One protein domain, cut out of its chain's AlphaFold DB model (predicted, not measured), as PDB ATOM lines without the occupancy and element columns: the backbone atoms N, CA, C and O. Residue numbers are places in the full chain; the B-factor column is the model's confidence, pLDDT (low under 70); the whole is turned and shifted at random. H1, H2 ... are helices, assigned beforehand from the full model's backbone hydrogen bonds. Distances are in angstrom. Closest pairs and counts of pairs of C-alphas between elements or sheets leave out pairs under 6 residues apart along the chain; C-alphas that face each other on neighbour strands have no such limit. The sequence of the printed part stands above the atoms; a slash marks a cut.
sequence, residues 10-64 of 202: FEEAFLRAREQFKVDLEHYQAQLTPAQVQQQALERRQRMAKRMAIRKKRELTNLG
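What this domain is: This is residues 10 to 64 of the 202 residues of the protein "Transcription factor A, mitochondrial" of Lates calcarifer (UniProt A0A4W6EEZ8). Two long helices make a flat, open V: H2 is the longer arm and H1 the other, the two helices stay apart, and at the corner of the V a tight link of 2 residues joins the end of H1 to the beginning of H2. The printed part has 55 residues with two named helices, H1 then H2, and no named strand; the class is all helix. The whole is extended, with a radius of gyration of the C-alphas of 17.9 A and spans of 48 by 37 by 6 A.

How they stand to each other: H2, residues 34 to 62, and H1, residues 10 to 31, are apart, with no C-alpha of the one within 8 A of the other. Residues 10 to 28, 30 to 36 and 38 to 64 stand free. In H1 and H2 every O i to N i+4 pair is within hydrogen-bond range.

Where its parts are: H2 measures 42.0 A from C-alpha 34 at (-20.899, -40.177, -6.116) to C-alpha 62 at (-12.107, -51.368, 33.437). H1 measures 31.0 A and begins with C-alpha 10 at (-2.383, -17.656, 16.584).

The domain as a whole: The two C-alphas farthest apart, those of Ala 30 and Gly 64, are 49.1 A apart. The printed part has no cut and no long link. Its mean pLDDT is 96.8, and no printed residue is under 70.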
ATOM      1  N   PHE A  10      -1.869 -16.294  16.763       96.06
ATOM      2  CA  PHE A  10      -2.383 -17.656  16.584       96.06
ATOM      3  C   PHE A  10      -3.872 -17.661  16.245       96.06
ATOM      4  O   PHE A  10      -4.308 -18.461  15.420       96.06
ATOM      5  N   GLU A  11      -4.646 -16.769  16.859       95.50
ATOM      6  CA  GLU A  11      -6.068 -16.599  16.554       95.50
ATOM      7  C   GLU A  11      -6.264 -16.087  15.125       95.50
ATOM      8  O   GLU A  11      -7.040 -16.666  14.365       95.50
ATOM      9  N   GLU A  12      -5.507 -15.067  14.715       96.50
ATOM     10  CA  GLU A  12      -5.535 -14.556  13.341       96.50
ATOM     11  C   GLU A  12      -5.107 -15.621  12.323       96.50
ATOM     12  O   GLU A  12      -5.758 -15.787  11.289       96.50
ATOM     13  N   ALA A  13      -4.047 -16.382  12.617       97.38
ATOM     14  CA  ALA A  13      -3.610 -17.487  11.769       97.38
ATOM     15  C   ALA A  13      -4.676 -18.591  11.674       97.38
ATOM     16  O   ALA A  13      -4.925 -19.112  10.587       97.38
ATOM     17  N   PHE A  14      -5.344 -18.917  12.783       97.19
ATOM     18  CA  PHE A  14      -6.444 -19.878  12.804       97.19
ATOM     19  C   PHE A  14      -7.625 -19.413  11.948       97.19
ATOM     20  O   PHE A  14      -8.170 -20.210  11.188       97.19
ATOM     21  N   LEU A  15      -8.016 -18.139  12.046       97.69
ATOM     22  CA  LEU A  15      -9.113 -17.588  11.250       97.69
ATOM     23  C   LEU A  15      -8.804 -17.666   9.752       97.69
ATOM     24  O   LEU A  15      -9.621 -18.207   9.007       97.69
ATOM     25  N   ARG A  16      -7.598 -17.244   9.343       97.62
ATOM     26  CA  ARG A  16      -7.140 -17.359   7.949       97.62
ATOM     27  C   ARG A  16      -7.119 -18.815   7.475       97.62
ATOM     28  O   ARG A  16      -7.657 -19.127   6.417       97.62
ATOM     29  N   ALA A  17      -6.564 -19.728   8.274       97.88
ATOM     30  CA  ALA A  17      -6.524 -21.153   7.940       97.88
ATOM     31  C   ALA A  17      -7.929 -21.769   7.833       97.88
ATOM     32  O   ALA A  17      -8.175 -22.616   6.976       97.88
ATOM     33  N   ARG A  18      -8.872 -21.338   8.676       97.50
ATOM     34  CA  ARG A  18     -10.268 -21.785   8.632       97.50
ATOM     35  C   ARG A  18     -10.972 -21.318   7.361       97.50
ATOM     36  O   ARG A  18     -11.774 -22.072   6.820       97.50
ATOM     37  N   GLU A  19     -10.726 -20.086   6.925       97.62
ATOM     38  CA  GLU A  19     -11.287 -19.546   5.681       97.62
ATOM     39  C   GLU A  19     -10.746 -20.294   4.467       97.62
ATOM     40  O   GLU A  19     -11.543 -20.798   3.678       97.62
ATOM     41  N   GLN A  20      -9.426 -20.485   4.392       97.75
ATOM     42  CA  GLN A  20      -8.809 -21.278   3.330       97.75
ATOM     43  C   GLN A  20      -9.358 -22.713   3.302       97.75
ATOM     44  O   GLN A  20      -9.780 -23.196   2.258       97.75
ATOM     45  N   PHE A  21      -9.465 -23.364   4.465       97.62
ATOM     46  CA  PHE A  21     -10.000 -24.722   4.571       97.62
ATOM     47  C   PHE A  21     -11.435 -24.853   4.041       97.62
ATOM     48  O   PHE A  21     -11.787 -25.898   3.499       97.62
ATOM     49  N   LYS A  22     -12.283 -23.827   4.198       98.00
ATOM     50  CA  LYS A  22     -13.647 -23.856   3.646       98.00
ATOM     51  C   LYS A  22     -13.622 -23.897   2.122       98.00
ATOM     52  O   LYS A  22     -14.279 -24.759   1.548       98.00
ATOM     53  N   VAL A  23     -12.837 -23.013   1.504       97.69
ATOM     54  CA  VAL A  23     -12.681 -22.955   0.044       97.69
ATOM     55  C   VAL A  23     -12.107 -24.274  -0.481       97.69
ATOM     56  O   VAL A  23     -12.654 -24.865  -1.411       97.69
ATOM     57  N   ASP A  24     -11.066 -24.795   0.172       97.69
ATOM     58  CA  ASP A  24     -10.446 -26.071  -0.198       97.69
ATOM     59  C   ASP A  24     -11.436 -27.243  -0.082       97.69
ATOM     60  O   ASP A  24     -11.461 -28.136  -0.931       97.69
ATOM     61  N   LEU A  25     -12.276 -27.246   0.960       96.38
ATOM     62  CA  LEU A  25     -13.286 -28.278   1.181       96.38
ATOM     63  C   LEU A  25     -14.389 -28.238   0.119       96.38
ATOM     64  O   LEU A  25     -14.816 -29.300  -0.332       96.38
ATOM     65  N   GLU A  26     -14.851 -27.051  -0.274       96.81
ATOM     66  CA  GLU A  26     -15.844 -26.878  -1.342       96.81
ATOM     67  C   GLU A  26     -15.302 -27.395  -2.676       96.81
ATOM     68  O   GLU A  26     -15.949 -28.211  -3.337       96.81
ATOM     69  N   HIS A  27     -14.075 -27.006  -3.026       97.62
ATOM     70  CA  HIS A  27     -13.411 -27.482  -4.234       97.62
ATOM     71  C   HIS A  27     -13.217 -29.008  -4.215       97.62
ATOM     72  O   HIS A  27     -13.524 -29.692  -5.188       97.62
ATOM     73  N   TYR A  28     -12.787 -29.567  -3.082       96.12
ATOM     74  CA  TYR A  28     -12.660 -31.013  -2.901       96.12
ATOM     75  C   TYR A  28     -13.994 -31.751  -3.076       96.12
ATOM     76  O   TYR A  28     -14.054 -32.769  -3.766       96.12
ATOM     77  N   GLN A  29     -15.072 -31.239  -2.477       94.12
ATOM     78  CA  GLN A  29     -16.410 -31.822  -2.598       94.12
ATOM     79  C   GLN A  29     -16.941 -31.769  -4.033       94.12
ATOM     80  O   GLN A  29     -17.571 -32.731  -4.467       94.12
ATOM     81  N   ALA A  30     -16.659 -30.701  -4.779       94.62
ATOM     82  CA  ALA A  30     -17.050 -30.581  -6.183       94.62
ATOM     83  C   ALA A  30     -16.327 -31.586  -7.102       94.62
ATOM     84  O   ALA A  30     -16.886 -32.004  -8.114       94.62
ATOM     85  N   GLN A  31     -15.107 -32.006  -6.749       95.31
ATOM     86  CA  GLN A  31     -14.325 -32.991  -7.512       95.31
ATOM     87  C   GLN A  31     -14.714 -34.452  -7.232       95.31
ATOM     88  O   GLN A  31     -14.296 -35.360  -7.955       95.31
ATOM     89  N   LEU A  32     -15.478 -34.707  -6.171       94.94
ATOM     90  CA  LEU A  32     -15.813 -36.051  -5.717       94.94
ATOM     91  C   LEU A  32     -16.914 -36.692  -6.570       94.94
ATOM     92  O   LEU A  32     -18.019 -36.173  -6.704       94.94
ATOM     93  N   THR A  33     -16.650 -37.900  -7.071       96.19
ATOM     94  CA  THR A  33     -17.690 -38.717  -7.716       96.19
ATOM     95  C   THR A  33     -18.664 -39.298  -6.679       96.19
ATOM     96  O   THR A  33     -18.256 -39.597  -5.550       96.19
ATOM     97  N   PRO A  34     -19.935 -39.574  -7.041       95.81
ATOM     98  CA  PRO A  34     -20.899 -40.177  -6.116       95.81
ATOM     99  C   PRO A  34     -20.412 -41.489  -5.479       95.81
ATOM    100  O   PRO A  34     -20.646 -41.730  -4.293       95.81
ATOM    101  N   ALA A  35     -19.681 -42.317  -6.232       96.38
ATOM    102  CA  ALA A  35     -19.104 -43.564  -5.730       96.38
ATOM    103  C   ALA A  35     -18.034 -43.319  -4.650       96.38
ATOM    104  O   ALA A  35     -18.041 -43.977  -3.608       96.38
ATOM    105  N   GLN A  36     -17.151 -42.335  -4.849       96.00
ATOM    106  CA  GLN A  36     -16.142 -41.964  -3.852       96.00
ATOM    107  C   GLN A  36     -16.783 -41.387  -2.584       96.00
ATOM    108  O   GLN A  36     -16.358 -41.733  -1.482       96.00
ATOM    109  N   VAL A  37     -17.840 -40.574  -2.709       95.94
ATOM    110  CA  VAL A  37     -18.596 -40.065  -1.549       95.94
ATOM    111  C   VAL A  37     -19.176 -41.219  -0.729       95.94
ATOM    112  O   VAL A  37     -19.031 -41.253   0.497       95.94
ATOM    113  N   GLN A  38     -19.795 -42.201  -1.390       96.62
ATOM    114  CA  GLN A  38     -20.329 -43.388  -0.719       96.62
ATOM    115  C   GLN A  38     -19.223 -44.196  -0.030       96.62
ATOM    116  O   GLN A  38     -19.371 -44.569   1.138       96.62
ATOM    117  N   GLN A  39     -18.094 -44.422  -0.705       97.19
ATOM    118  CA  GLN A  39     -16.952 -45.135  -0.133       97.19
ATOM    119  C   GLN A  39     -16.407 -44.425   1.115       97.19
ATOM    120  O   GLN A  39     -16.205 -45.068   2.148       97.19
ATOM    121  N   GLN A  40     -16.250 -43.101   1.070       96.12
ATOM    122  CA  GLN A  40     -15.822 -42.315   2.230       96.12
ATOM    123  C   GLN A  40     -16.821 -42.389   3.384       96.12
ATOM    124  O   GLN A  40     -16.422 -42.505   4.545       96.12
ATOM    125  N   ALA A  41     -18.123 -42.347   3.100       96.38
ATOM    126  CA  ALA A  41     -19.152 -42.496   4.124       96.38
ATOM    127  C   ALA A  41     -19.075 -43.875   4.805       96.38
ATOM    128  O   ALA A  41     -19.153 -43.963   6.037       96.38
ATOM    129  N   LEU A  42     -18.860 -44.943   4.030       97.75
ATOM    130  CA  LEU A  42     -18.673 -46.298   4.552       97.75
ATOM    131  C   LEU A  42     -17.411 -46.408   5.408       97.75
ATOM    132  O   LEU A  42     -17.481 -46.917   6.528       97.75
ATOM    133  N   GLU A  43     -16.282 -45.883   4.939       97.69
ATOM    134  CA  GLU A  43     -15.026 -45.896   5.689       97.69
ATOM    135  C   GLU A  43     -15.156 -45.118   7.007       97.69
ATOM    136  O   GLU A  43     -14.795 -45.619   8.076       97.69
ATOM    137  N   ARG A  44     -15.759 -43.920   6.972       97.44
ATOM    138  CA  ARG A  44     -16.034 -43.120   8.177       97.44
ATOM    139  C   ARG A  44     -16.919 -43.887   9.156       97.44
ATOM    140  O   ARG A  44     -16.614 -43.918  10.351       97.44
ATOM    141  N   ARG A  45     -17.969 -44.559   8.671       97.75
ATOM    142  CA  ARG A  45     -18.845 -45.405   9.498       97.75
ATOM    143  C   ARG A  45     -18.077 -46.567  10.127       97.75
ATOM    144  O   ARG A  45     -18.211 -46.787  11.330       97.75
ATOM    145  N   GLN A  46     -17.250 -47.276   9.360       98.00
ATOM    146  CA  GLN A  46     -16.428 -48.385   9.858       98.00
ATOM    147  C   GLN A  46     -15.413 -47.911  10.903       98.00
ATOM    148  O   GLN A  46     -15.301 -48.505  11.979       98.00
ATOM    149  N   ARG A  47     -14.719 -46.799  10.638       98.00
ATOM    150  CA  ARG A  47     -13.767 -46.182  11.571       98.00
ATOM    151  C   ARG A  47     -14.443 -45.783  12.879       98.00
ATOM    152  O   ARG A  47     -13.919 -46.080  13.957       98.00
ATOM    153  N   MET A  48     -15.614 -45.149  12.808       97.44
ATOM    154  CA  MET A  48     -16.382 -44.767  13.994       97.44
ATOM    155  C   MET A  48     -16.896 -45.991  14.755       97.44
ATOM    156  O   MET A  48     -16.735 -46.048  15.974       97.44
ATOM    157  N   ALA A  49     -17.419 -47.006  14.063       98.06
ATOM    158  CA  ALA A  49     -17.845 -48.261  14.679       98.06
ATOM    159  C   ALA A  49     -16.685 -48.962  15.404       98.06
ATOM    160  O   ALA A  49     -16.828 -49.351  16.564       98.06
ATOM    161  N   LYS A  50     -15.500 -49.040  14.780       97.88
ATOM    162  CA  LYS A  50     -14.281 -49.591  15.392       97.88
ATOM    163  C   LYS A  50     -13.876 -48.808  16.642       97.88
ATOM    164  O   LYS A  50     -13.608 -49.410  17.681       97.88
ATOM    165  N   ARG A  51     -13.875 -47.472  16.577       97.75
ATOM    166  CA  ARG A  51     -13.559 -46.606  17.727       97.75
ATOM    167  C   ARG A  51     -14.539 -46.829  18.881       97.75
ATOM    168  O   ARG A  51     -14.100 -46.973  20.022       97.75
ATOM    169  N   MET A  52     -15.837 -46.902  18.593       97.69
ATOM    170  CA  MET A  52     -16.862 -47.151  19.609       97.69
ATOM    171  C   MET A  52     -16.750 -48.557  20.204       97.69
ATOM    172  O   MET A  52     -16.820 -48.704  21.422       97.69
ATOM    173  N   ALA A  53     -16.480 -49.578  19.386       97.38
ATOM    174  CA  ALA A  53     -16.254 -50.942  19.858       97.38
ATOM    175  C   ALA A  53     -15.036 -51.039  20.793       97.38
ATOM    176  O   ALA A  53     -15.116 -51.676  21.843       97.38
ATOM    177  N   ILE A  54     -13.929 -50.364  20.461       97.38
ATOM    178  CA  ILE A  54     -12.734 -50.306  21.318       97.38
ATOM    179  C   ILE A  54     -13.045 -49.590  22.635       97.38
ATOM    180  O   ILE A  54     -12.669 -50.090  23.695       97.38
ATOM    181  N   ARG A  55     -13.750 -48.451  22.591       97.38
ATOM    182  CA  ARG A  55     -14.147 -47.708  23.797       97.38
ATOM    183  C   ARG A  55     -15.021 -48.566  24.711       97.38
ATOM    184  O   ARG A  55     -14.701 -48.695  25.887       97.38
ATOM    185  N   LYS A  56     -16.047 -49.215  24.153       96.00
ATOM    186  CA  LYS A  56     -16.930 -50.130  24.887       96.00
ATOM    187  C   LYS A  56     -16.155 -51.305  25.484       96.00
ATOM    188  O   LYS A  56     -16.363 -51.655  26.636       96.00
ATOM    189  N   LYS A  57     -15.227 -51.904  24.728       96.31
ATOM    190  CA  LYS A  57     -14.378 -52.991  25.238       96.31
ATOM    191  C   LYS A  57     -13.532 -52.531  26.427       96.31
ATOM    192  O   LYS A  57     -13.510 -53.228  27.432       96.31
ATOM    193  N   ARG A  58     -12.873 -51.371  26.324       96.88
ATOM    194  CA  ARG A  58     -12.060 -50.800  27.413       96.88
ATOM    195  C   ARG A  58     -12.894 -50.514  28.654       96.88
ATOM    196  O   ARG A  58     -12.478 -50.878  29.741       96.88
ATOM    197  N   GLU A  59     -14.075 -49.927  28.488       95.56
ATOM    198  CA  GLU A  59     -15.002 -49.688  29.596       95.56
ATOM    199  C   GLU A  59     -15.374 -50.993  30.311       95.56
ATOM    200  O   GLU A  59     -15.221 -51.091  31.523       95.56
ATOM    201  N   LEU A  60     -15.772 -52.029  29.564       96.25
ATOM    202  CA  LEU A  60     -16.095 -53.335  30.145       96.25
ATOM    203  C   LEU A  60     -14.895 -53.979  30.855       96.25
ATOM    204  O   LEU A  60     -15.073 -54.624  31.883       96.25
ATOM    205  N   THR A  61     -13.682 -53.819  30.316       96.06
ATOM    206  CA  THR A  61     -12.452 -54.294  30.966       96.06
ATOM    207  C   THR A  61     -12.166 -53.528  32.256       96.06
ATOM    208  O   THR A  61     -11.857 -54.158  33.261       96.06
ATOM    209  N   ASN A  62     -12.320 -52.204  32.255       95.56
ATOM    210  CA  ASN A  62     -12.107 -51.368  33.437       95.56
ATOM    211  C   ASN A  62     -13.126 -51.665  34.546       95.56
ATOM    212  O   ASN A  62     -12.781 -51.612  35.718       95.56
ATOM    213  N   LEU A  63     -14.358 -52.032  34.180       95.56
ATOM    214  CA  LEU A  63     -15.399 -52.479  35.113       95.56
ATOM    215  C   LEU A  63     -15.220 -53.938  35.567       95.56
ATOM    216  O   LEU A  63     -16.127 -54.504  36.172       95.56
ATOM    217  N   GLY A  64     -14.099 -54.584  35.231       96.00
ATOM    218  CA  GLY A  64     -13.788 -55.938  35.686       96.00
ATOM    219  C   GLY A  64     -14.716 -57.018  35.128       96.00
ATOM    220  O   GLY A  64     -14.922 -58.036  35.784       96.00
TER     221      GLY A  64